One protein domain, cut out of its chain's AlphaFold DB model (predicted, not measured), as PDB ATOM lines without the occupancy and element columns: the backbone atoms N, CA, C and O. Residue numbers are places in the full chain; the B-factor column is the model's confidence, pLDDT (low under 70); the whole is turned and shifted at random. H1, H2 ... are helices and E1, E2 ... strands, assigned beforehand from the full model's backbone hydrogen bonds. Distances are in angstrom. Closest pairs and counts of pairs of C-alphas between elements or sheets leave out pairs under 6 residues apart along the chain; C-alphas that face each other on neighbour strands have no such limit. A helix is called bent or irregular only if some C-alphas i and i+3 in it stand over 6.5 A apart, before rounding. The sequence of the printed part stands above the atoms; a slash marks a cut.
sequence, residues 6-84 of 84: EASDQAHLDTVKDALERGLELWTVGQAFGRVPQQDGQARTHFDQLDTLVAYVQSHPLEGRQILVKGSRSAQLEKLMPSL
ATOM      1  N   GLU A   6     118.292 141.259  18.203       94.12
ATOM      2  CA  GLU A   6     117.692 142.122  17.174       94.12
ATOM      3  C   GLU A   6     117.039 143.392  17.746       94.12
ATOM      4  O   GLU A   6     116.976 144.415  17.070       94.12
ATOM      5  N   ALA A   7     116.622 143.378  19.017       96.19
ATOM      6  CA  ALA A   7     116.030 144.543  19.673       96.19
ATOM      7  C   ALA A   7     117.068 145.607  20.075       96.19
ATOM      8  O   ALA A   7     116.701 146.678  20.561       96.19
ATOM      9  N   SER A   8     118.366 145.327  19.898       95.75
ATOM     10  CA  SER A   8     119.443 146.213  20.337       95.75
ATOM     11  C   SER A   8     119.328 147.604  19.721       95.75
ATOM     12  O   SER A   8     119.293 148.587  20.458       95.75
ATOM     13  N   ASP A   9     119.230 147.715  18.397       95.50
ATOM     14  CA  ASP A   9     119.272 149.020  17.726       95.50
ATOM     15  C   ASP A   9     118.073 149.900  18.116       95.50
ATOM     16  O   ASP A   9     118.255 151.069  18.468       95.50
ATOM     17  N   GLN A  10     116.869 149.319  18.174       96.88
ATOM     18  CA  GLN A  10     115.664 150.029  18.611       96.88
ATOM     19  C   GLN A  10     115.776 150.495  20.068       96.88
ATOM     20  O   GLN A  10     115.514 151.657  20.362       96.88
ATOM     21  N   ALA A  11     116.260 149.645  20.977       97.38
ATOM     22  CA  ALA A  11     116.404 150.017  22.380       97.38
ATOM     23  C   ALA A  11     117.402 151.174  22.594       97.38
ATOM     24  O   ALA A  11     117.193 152.026  23.461       97.38
ATOM     25  N   HIS A  12     118.497 151.223  21.825       98.00
ATOM     26  CA  HIS A  12     119.441 152.346  21.886       98.00
ATOM     27  C   HIS A  12     118.812 153.634  21.341       98.00
ATOM     28  O   HIS A  12     119.006 154.691  21.944       98.00
ATOM     29  N   LEU A  13     118.039 153.548  20.251       97.31
ATOM     30  CA  LEU A  13     117.289 154.680  19.706       97.31
ATOM     31  C   LEU A  13     116.272 155.222  20.719       97.31
ATOM     32  O   LEU A  13     116.247 156.426  20.962       97.31
ATOM     33  N   ASP A  14     115.484 154.346  21.338       97.62
ATOM     34  CA  ASP A  14     114.465 154.730  22.320       97.62
ATOM     35  C   ASP A  14     115.098 155.372  23.556       97.62
ATOM     36  O   ASP A  14     114.655 156.423  24.004       97.62
ATOM     37  N   THR A  15     116.223 154.831  24.039       97.31
ATOM     38  CA  THR A  15     116.975 155.436  25.153       97.31
ATOM     39  C   THR A  15     117.422 156.868  24.836       97.31
ATOM     40  O   THR A  15     117.361 157.741  25.702       97.31
ATOM     41  N   VAL A  16     117.897 157.115  23.608       97.75
ATOM     42  CA  VAL A  16     118.310 158.458  23.178       97.75
ATOM     43  C   VAL A  16     117.108 159.396  23.114       97.75
ATOM     44  O   VAL A  16     117.194 160.507  23.632       97.75
ATOM     45  N   LYS A  17     115.992 158.954  22.522       96.69
ATOM     46  CA  LYS A  17     114.760 159.751  22.443       96.69
ATOM     47  C   LYS A  17     114.250 160.125  23.828       96.69
ATOM     48  O   LYS A  17     114.115 161.310  24.106       96.69
ATOM     49  N   ASP A  18     114.086 159.146  24.711       97.12
ATOM     50  CA  ASP A  18     113.563 159.356  26.063       97.12
ATOM     51  C   ASP A  18     114.401 160.362  26.861       97.12
ATOM     52  O   ASP A  18     113.859 161.209  27.572       97.12
ATOM     53  N   ALA A  19     115.732 160.276  26.771       97.25
ATOM     54  CA  ALA A  19     116.622 161.200  27.470       97.25
ATOM     55  C   ALA A  19     116.510 162.631  26.921       97.25
ATOM     56  O   ALA A  19     116.398 163.580  27.701       97.25
ATOM     57  N   LEU A  20     116.495 162.783  25.592       95.75
ATOM     58  CA  LEU A  20     116.390 164.089  24.941       95.75
ATOM     59  C   LEU A  20     115.010 164.731  25.149       95.75
ATOM     60  O   LEU A  20     114.938 165.923  25.431       95.75
ATOM     61  N   GLU A  21     113.924 163.957  25.087       96.25
ATOM     62  CA  GLU A  21     112.557 164.429  25.361       96.25
ATOM     63  C   GLU A  21     112.389 164.925  26.803       96.25
ATOM     64  O   GLU A  21     111.611 165.841  27.068       96.25
ATOM     65  N   ARG A  22     113.160 164.369  27.744       96.38
ATOM     66  CA  ARG A  22     113.217 164.823  29.143       96.38
ATOM     67  C   ARG A  22     114.129 166.036  29.354       96.38
ATOM     68  O   ARG A  22     114.272 166.480  30.492       96.38
ATOM     69  N   GLY A  23     114.747 166.561  28.296       95.94
ATOM     70  CA  GLY A  23     115.653 167.708  28.359       95.94
ATOM     71  C   GLY A  23     116.990 167.402  29.036       95.94
ATOM     72  O   GLY A  23     117.624 168.316  29.561       95.94
ATOM     73  N   LEU A  24     117.412 166.134  29.064       96.44
ATOM     74  CA  LEU A  24     118.696 165.745  29.641       96.44
ATOM     75  C   LEU A  24     119.828 165.981  28.637       96.44
ATOM     76  O   LEU A  24     119.714 165.636  27.460       96.44
ATOM     77  N   GLU A  25     120.954 166.493  29.131       96.38
ATOM     78  CA  GLU A  25     122.224 166.384  28.419       96.38
ATOM     79  C   GLU A  25     122.633 164.906  28.381       96.38
ATOM     80  O   GLU A  25     122.697 164.244  29.421       96.38
ATOM     81  N   LEU A  26     122.883 164.369  27.185       97.75
ATOM     82  CA  LEU A  26     123.145 162.947  26.997       97.75
ATOM     83  C   LEU A  26     124.509 162.703  26.365       97.75
ATOM     84  O   LEU A  26     124.765 163.076  25.223       97.75
ATOM     85  N   TRP A  27     125.364 161.965  27.062       97.88
ATOM     86  CA  TRP A  27     126.594 161.444  26.478       97.88
ATOM     87  C   TRP A  27     126.457 159.941  26.253       97.88
ATOM     88  O   TRP A  27     126.046 159.190  27.137       97.88
ATOM     89  N   THR A  28     126.785 159.492  25.044       98.06
ATOM     90  CA  THR A  28     126.694 158.083  24.644       98.06
ATOM     91  C   THR A  28     128.053 157.566  24.215       98.06
ATOM     92  O   THR A  28     128.825 158.303  23.611       98.06
ATOM     93  N   VAL A  29     128.331 156.288  24.473       97.94
ATOM     94  CA  VAL A  29     129.609 155.673  24.108       97.94
ATOM     95  C   VAL A  29     129.436 154.289  23.492       97.94
ATOM     96  O   VAL A  29     128.607 153.497  23.948       97.94
ATOM     97  N   GLY A  30     130.237 153.989  22.471       96.75
ATOM     98  CA  GLY A  30     130.348 152.665  21.869       96.75
ATOM     99  C   GLY A  30     129.476 152.433  20.634       96.75
ATOM    100  O   GLY A  30     128.459 153.085  20.403       96.75
ATOM    101  N   GLN A  31     129.857 151.404  19.877       94.81
ATOM    102  CA  GLN A  31     129.355 151.095  18.531       94.81
ATOM    103  C   GLN A  31     127.826 151.046  18.390       94.81
ATOM    104  O   GLN A  31     127.283 151.470  17.375       94.81
ATOM    105  N   ALA A  32     127.111 150.521  19.389       95.56
ATOM    106  CA  ALA A  32     125.654 150.420  19.315       95.56
ATOM    107  C   ALA A  32     124.972 151.796  19.345       95.56
ATOM    108  O   ALA A  32     124.038 152.034  18.588       95.56
ATOM    109  N   PHE A  33     125.480 152.727  20.158       97.06
ATOM    110  CA  PHE A  33     125.012 154.110  20.124       97.06
ATOM    111  C   PHE A  33     125.525 154.867  18.894       97.06
ATOM    112  O   PHE A  33     124.816 155.746  18.412       97.06
ATOM    113  N   GLY A  34     126.687 154.501  18.345       95.94
ATOM    114  CA  GLY A  34     127.211 155.089  17.104       95.94
ATOM    115  C   GLY A  34     126.315 154.859  15.884       95.94
ATOM    116  O   GLY A  34     126.313 155.661  14.957       95.94
ATOM    117  N   ARG A  35     125.480 153.811  15.903       95.25
ATOM    118  CA  ARG A  35     124.456 153.568  14.872       95.25
ATOM    119  C   ARG A  35     123.190 154.410  15.039       95.25
ATOM    120  O   ARG A  35     122.399 154.489  14.104       95.25
ATOM    121  N   VAL A  36     122.971 155.021  16.206       96.69
ATOM    122  CA  VAL A  36     121.799 155.873  16.442       96.69
ATOM    123  C   VAL A  36     122.048 157.237  15.793       96.69
ATOM    124  O   VAL A  36     122.968 157.930  16.242       96.69
ATOM    125  N   PRO A  37     121.233 157.662  14.809       93.31
ATOM    126  CA  PRO A  37     121.439 158.923  14.105       93.31
ATOM    127  C   PRO A  37     121.504 160.117  15.059       93.31
ATOM    128  O   PRO A  37     120.715 160.215  16.001       93.31
ATOM    129  N   GLN A  38     122.435 161.028  14.794       91.62
ATOM    130  CA  GLN A  38     122.513 162.321  15.463       91.62
ATOM    131  C   GLN A  38     121.884 163.381  14.562       91.62
ATOM    132  O   GLN A  38     122.147 163.411  13.362       91.62
ATOM    133  N   GLN A  39     121.027 164.217  15.139       88.44
ATOM    134  CA  GLN A  39     120.413 165.342  14.435       88.44
ATOM    135  C   GLN A  39     121.022 166.654  14.920       88.44
ATOM    136  O   GLN A  39     121.431 166.767  16.080       88.44
ATOM    137  N   ASP A  40     121.043 167.651  14.042       86.06
ATOM    138  CA  ASP A  40     121.533 168.984  14.379       86.06
ATOM    139  C   ASP A  40     120.732 169.581  15.542       86.06
ATOM    140  O   ASP A  40     119.504 169.486  15.600       86.06
ATOM    141  N   GLY A  41     121.443 170.190  16.494       84.56
ATOM    142  CA  GLY A  41     120.848 170.827  17.671       84.56
ATOM    143  C   GLY A  41     120.450 169.883  18.812       84.56
ATOM    144  O   GLY A  41     119.964 170.365  19.833       84.56
ATOM    145  N   GLN A  42     120.664 168.567  18.699       90.00
ATOM    146  CA  GLN A  42     120.450 167.652  19.826       90.00
ATOM    147  C   GLN A  42     121.467 167.894  20.950       90.00
ATOM    148  O   GLN A  42     122.664 168.025  20.698       90.00
ATOM    149  N   ALA A  43     121.010 167.836  22.205       94.12
ATOM    150  CA  ALA A  43     121.860 167.848  23.403       94.12
ATOM    151  C   ALA A  43     122.549 166.486  23.642       94.12
ATOM    152  O   ALA A  43     122.594 165.980  24.765       94.12
ATOM    153  N   ARG A  44     123.037 165.860  22.563       96.75
ATOM    154  CA  ARG A  44     123.694 164.556  22.579       96.75
ATOM    155  C   ARG A  44     125.116 164.653  22.043       96.75
ATOM    156  O   ARG A  44     125.332 165.125  20.931       96.75
ATOM    157  N   THR A  45     126.050 164.072  22.787       96.69
ATOM    158  CA  THR A  45     127.433 163.847  22.351       96.69
ATOM    159  C   THR A  45     127.702 162.346  22.262       96.69
ATOM    160  O   THR A  45     127.302 161.575  23.144       96.69
ATOM    161  N   HIS A  46     128.357 161.900  21.189       97.50
ATOM    162  CA  HIS A  46     128.756 160.505  21.016       97.50
ATOM    163  C   HIS A  46     130.276 160.340  21.037       97.50
ATOM    164  O   HIS A  46     131.001 161.126  20.434       97.50
ATOM    165  N   PHE A  47     130.735 159.282  21.704       97.75
ATOM    166  CA  PHE A  47     132.120 158.832  21.714       97.75
ATOM    167  C   PHE A  47     132.186 157.399  21.180       97.75
ATOM    168  O   PHE A  47     131.540 156.501  21.719       97.75
ATOM    169  N   ASP A  48     133.008 157.140  20.167       96.69
ATOM    170  CA  ASP A  48     133.124 155.784  19.612       96.69
ATOM    171  C   ASP A  48     133.722 154.792  20.623       96.69
ATOM    172  O   ASP A  48     133.383 153.604  20.635       96.69
ATOM    173  N   GLN A  49     134.606 155.285  21.497       96.56
ATOM    174  CA  GLN A  49     135.364 154.491  22.459       96.56
ATOM    175  C   GLN A  49     135.354 155.128  23.851       96.56
ATOM    176  O   GLN A  49     135.383 156.350  23.999       96.56
ATOM    177  N   LEU A  50     135.359 154.280  24.886       97.25
ATOM    178  CA  LEU A  50     135.387 154.732  26.278       97.25
ATOM    179  C   LEU A  50     136.657 155.518  26.603       97.25
ATOM    180  O   LEU A  50     136.566 156.542  27.267       97.25
ATOM    181  N   ASP A  51     137.811 155.095  26.094       96.94
ATOM    182  CA  ASP A  51     139.078 155.779  26.365       96.94
ATOM    183  C   ASP A  51     139.071 157.222  25.832       96.94
ATOM    184  O   ASP A  51     139.602 158.124  26.479       96.94
ATOM    185  N   THR A  52     138.389 157.473  24.708       97.81
ATOM    186  CA  THR A  52     138.183 158.830  24.175       97.81
ATOM    187  C   THR A  52     137.335 159.680  25.117       97.81
ATOM    188  O   THR A  52     137.674 160.834  25.369       97.81
ATOM    189  N   LEU A  53     136.259 159.114  25.670       97.69
ATOM    190  CA  LEU A  53     135.434 159.793  26.670       97.69
ATOM    191  C   LEU A  53     136.237 160.092  27.948       97.69
ATOM    192  O   LEU A  53     136.170 161.207  28.459       97.69
ATOM    193  N   VAL A  54     137.029 159.137  28.444       97.56
ATOM    194  CA  VAL A  54     137.869 159.345  29.635       97.56
ATOM    195  C   VAL A  54     138.870 160.477  29.403       97.56
ATOM    196  O   VAL A  54     138.942 161.400  30.213       97.56
ATOM    197  N   ALA A  55     139.592 160.465  28.279       97.44
ATOM    198  CA  ALA A  55     140.536 161.528  27.939       97.44
ATOM    199  C   ALA A  55     139.848 162.899  27.798       97.44
ATOM    200  O   ALA A  55     140.402 163.929  28.194       97.44
ATOM    201  N   TYR A  56     138.623 162.922  27.264       97.69
ATOM    202  CA  TYR A  56     137.837 164.145  27.151       97.69
ATOM    203  C   TYR A  56     137.481 164.718  28.525       97.69
ATOM    204  O   TYR A  56     137.729 165.895  28.772       97.69
ATOM    205  N   VAL A  57     136.977 163.888  29.441       96.44
ATOM    206  CA  VAL A  57     136.636 164.316  30.808       96.44
ATOM    207  C   VAL A  57     137.874 164.769  31.583       96.44
ATOM    208  O   VAL A  57     137.832 165.784  32.266       96.44
ATOM    209  N   GLN A  58     139.007 164.079  31.439       96.00
ATOM    210  CA  GLN A  58     140.256 164.480  32.097       96.00
ATOM    211  C   GLN A  58     140.782 165.837  31.611       96.00
ATOM    212  O   GLN A  58     141.362 166.587  32.392       96.00
ATOM    213  N   SER A  59     140.585 166.159  30.329       96.88
ATOM    214  CA  SER A  59     140.947 167.470  29.769       96.88
ATOM    215  C   SER A  59     139.895 168.553  30.030       96.88
ATOM    216  O   SER A  59     140.228 169.736  29.981       96.88
ATOM    217  N   HIS A  60     138.656 168.164  30.344       95.25
ATOM    218  CA  HIS A  60     137.534 169.062  30.626       95.25
ATOM    219  C   HIS A  60     136.759 168.583  31.868       95.25
ATOM    220  O   HIS A  60     135.680 167.995  31.726       95.25
ATOM    221  N   PRO A  61     137.289 168.808  33.086       91.94
ATOM    222  CA  PRO A  61     136.666 168.324  34.314       91.94
ATOM    223  C   PRO A  61     135.216 168.799  34.478       91.94
ATOM    224  O   PRO A  61     134.885 169.969  34.258       91.94
ATOM    225  N   LEU A  62     134.337 167.879  34.876       92.69
ATOM    226  CA  LEU A  62     132.905 168.133  35.032       92.69
ATOM    227  C   LEU A  62     132.584 168.570  36.466       92.69
ATOM    228  O   LEU A  62     132.206 167.766  37.307       92.69
ATOM    229  N   GLU A  63     132.689 169.865  36.745       92.75
ATOM    230  CA  GLU A  63     132.401 170.401  38.080       92.75
ATOM    231  C   GLU A  63     130.915 170.742  38.281       92.75
ATOM    232  O   GLU A  63     130.231 171.202  37.363       92.75
ATOM    233  N   GLY A  64     130.410 170.535  39.506       93.88
ATOM    234  CA  GLY A  64     129.080 170.993  39.930       93.88
ATOM    235  C   GLY A  64     127.892 170.304  39.246       93.88
ATOM    236  O   GLY A  64     126.793 170.859  39.235       93.88
ATOM    237  N   ARG A  65     128.090 169.114  38.666       94.06
ATOM    238  CA  ARG A  65     127.062 168.372  37.919       94.06
ATOM    239  C   ARG A  65     126.550 167.149  38.677       94.06
ATOM    240  O   ARG A  65     127.257 166.547  39.477       94.06
ATOM    241  N   GLN A  66     125.316 166.751  38.371       96.25
ATOM    242  CA  GLN A  66     124.763 165.451  38.755       96.25
ATOM    243  C   GLN A  66     124.800 164.534  37.536       96.25
ATOM    244  O   GLN A  66     124.191 164.844  36.513       96.25
ATOM    245  N   ILE A  67     125.533 163.425  37.633       96.25
ATOM    246  CA  ILE A  67     125.814 162.546  36.493       96.25
ATOM    247  C   ILE A  67     125.340 161.131  36.820       96.25
ATOM    248  O   ILE A  67     125.735 160.550  37.830       96.25
ATOM    249  N   LEU A  68     124.514 160.559  35.941       97.00
ATOM    250  CA  LEU A  68     124.143 159.147  35.978       97.00
ATOM    251  C   LEU A  68     124.983 158.369  34.962       97.00
ATOM    252  O   LEU A  68     124.813 158.526  33.756       97.00
ATOM    253  N   VAL A  69     125.847 157.478  35.449       96.88
ATOM    254  CA  VAL A  69     126.630 156.571  34.600       96.88
ATOM    255  C   VAL A  69     125.937 155.211  34.539       96.88
ATOM    256  O   VAL A  69     125.727 154.568  35.567       96.88
ATOM    257  N   LYS A  70     125.579 154.748  33.335       96.50
ATOM    258  CA  LYS A  70     124.879 153.467  33.134       96.50
ATOM    259  C   LYS A  70     125.349 152.740  31.879       96.50
ATOM    260  O   LYS A  70     125.300 153.274  30.777       96.50
ATOM    261  N   GLY A  71     125.721 151.472  32.035       95.81
ATOM    262  CA  GLY A  71     126.163 150.598  30.948       95.81
ATOM    263  C   GLY A  71     126.118 149.124  31.348       95.81
ATOM    264  O   GLY A  71     125.947 148.798  32.519       95.81
ATOM    265  N   SER A  72     126.240 148.220  30.373       94.81
ATOM    266  CA  SER A  72     126.444 146.792  30.654       94.81
ATOM    267  C   SER A  72     127.846 146.555  31.218       94.81
ATOM    268  O   SER A  72     128.749 147.356  30.992       94.81
ATOM    269  N   ARG A  73     128.072 145.409  31.873       94.19
ATOM    270  CA  ARG A  73     129.403 145.040  32.387       94.19
ATOM    271  C   ARG A  73     130.485 145.058  31.302       94.19
ATOM    272  O   ARG A  73     131.593 145.515  31.550       94.19
ATOM    273  N   SER A  74     130.146 144.620  30.090       92.81
ATOM    274  CA  SER A  74     131.044 144.641  28.929       92.81
ATOM    275  C   SER A  74     131.484 146.046  28.503       92.81
ATOM    276  O   SER A  74     132.568 146.188  27.942       92.81
ATOM    277  N   ALA A  75     130.688 147.080  28.798       94.44
ATOM    278  CA  ALA A  75     131.037 148.464  28.495       94.44
ATOM    279  C   ALA A  75     132.104 149.030  29.449       94.44
ATOM    280  O   ALA A  75     132.729 150.024  29.102       94.44
ATOM    281  N   GLN A  76     132.326 148.402  30.613       95.94
ATOM    282  CA  GLN A  76     133.367 148.770  31.586       95.94
ATOM    283  C   GLN A  76     133.352 150.259  31.993       95.94
ATOM    284  O   GLN A  76     134.406 150.860  32.214       95.94
ATOM    285  N   LEU A  77     132.163 150.872  32.081       97.12
ATOM    286  CA  LEU A  77     132.024 152.306  32.371       97.12
ATOM    287  C   LEU A  77     132.565 152.703  33.748       97.12
ATOM    288  O   LEU A  77     132.835 153.877  33.971       97.12
ATOM    289  N   GLU A  78     132.794 151.751  34.652       96.62
ATOM    290  CA  GLU A  78     133.497 151.997  35.911       96.62
ATOM    291  C   GLU A  78     134.883 152.636  35.716       96.62
ATOM    292  O   GLU A  78     135.348 153.342  36.605       96.62
ATOM    293  N   LYS A  79     135.523 152.460  34.548       96.38
ATOM    294  CA  LYS A  79     136.797 153.118  34.212       96.38
ATOM    295  C   LYS A  79     136.683 154.637  34.091       96.38
ATOM    296  O   LYS A  79     137.694 155.320  34.200       96.38
ATOM    297  N   LEU A  80     135.475 155.162  33.876       96.38
ATOM    298  CA  LEU A  80     135.215 156.599  33.844       96.38
ATOM    299  C   LEU A  80     135.205 157.210  35.250       96.38
ATOM    300  O   LEU A  80     135.597 158.360  35.413       96.38
ATOM    301  N   MET A  81     134.799 156.441  36.265       94.69
ATOM    302  CA  MET A  81     134.539 156.951  37.616       94.69
ATOM    303  C   MET A  81     135.706 157.704  38.264       94.69
ATOM    304  O   MET A  81     135.436 158.717  38.893       94.69
ATOM    305  N   PRO A  82     136.983 157.295  38.121       94.31
ATOM    306  CA  PRO A  82     138.099 158.045  38.702       94.31
ATOM    307  C   PRO A  82     138.322 159.433  38.086       94.31
ATOM    308  O   PRO A  82     139.135 160.190  38.605       94.31
ATOM    309  N   SER A  83     137.682 159.729  36.950       91.88
ATOM    310  CA  SER A  83     137.788 161.015  36.247       91.88
ATOM    311  C   SER A  83     136.561 161.913  36.453       91.88
ATOM    312  O   SER A  83     136.556 163.019  35.924       91.88
ATOM    313  N   LEU A  84     135.531 161.439  37.168       89.62
ATOM    314  CA  LEU A  84     134.301 162.182  37.473       89.62
ATOM    315  C   LEU A  84     134.320 162.783  38.880       89.62
ATOM    316  O   LEU A  84     134.977 162.196  39.769       89.62
TER     317      LEU A  84
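AT A GLANCE: This is residues 6 to 84 of the 84 residues of an uncharacterized protein of Crocinitomicaceae bacterium (UniProt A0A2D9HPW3). Two short parallel strands, E1 and E2, lie in the middle, with the long helix H1 on one side of them and two helices, H3 and H4, side by side on the other. The short helix H2 sits between the strands along the chain and packs on H1, and a long loop, residues 60 to 76, joins H3 to H4. The printed part has 79 residues, in the order H1 E1 H2 E2 H3 H4, and its named elements are mostly helix. It is compact, with a radius of gyration of the C-alphas of 12.7 A and spans of 33 by 27 by 19 A.

IN THESE COORDINATES: E1 is residues 26 to 29 and E2 is residues 44 to 47. H1, residues 6 to 21, is 24.3 A long and starts with C-alpha 6 at (117.692, 142.122, 17.174); it is irregular, with C-alphas 6 and 9 7.1 A apart. H2 is residues 31 to 34. H3, residues 50 to 59, is 14.3 A long. H4, residues 77 to 83, is 11.1 A long and ends with C-alpha 83 at (137.788, 161.015, 36.247); it is only just irregular, with C-alphas 79 and 82 6.8 A apart.

HOW THE PARTS SIT: E1 and E2 are parallel, at 18 degrees; N 28 and O 45, 2.9 A, and N 47 and O 28, 2.9 A, are within hydrogen-bond range. E1, H2 and E2 form a strand-helix-strand unit, two parallel neighbour strands with a helix between, with a right-handed crossover. The closest C-alphas of H1 and E1 are those of Ala 19 and Leu 26, 6.8 A apart. H1 touches H2 with residues 8 to 13 alone, closest at the C-alphas of His 12 and Phe 33, 6.1 A. The closest C-alphas of E2 and H3 are those of Phe 47 and Leu 53, 6.0 A apart. H3 and H4 touch, closest at the C-alphas of Val 54 and Leu 80, 5.7 A, and run the same way at a shallow tilt of 13 degrees. H1 is apart from H3 and H4. Every O i to N i+4 pair is within hydrogen-bond range in H3, 11 of 12 are in H1, H2 is too short for such a pair, and H4 has 0 of 3, with 3 of 4 O i to N i+3 pairs within range.

THE WHOLE: The C-alphas farthest apart are those of Glu 6 and Gly 64, 38.5 A. The printed part has no cut, and the H3 to H4 link, 17 residues, is long. The mean pLDDT of the printed part is 95.5, and no printed residue is under 70.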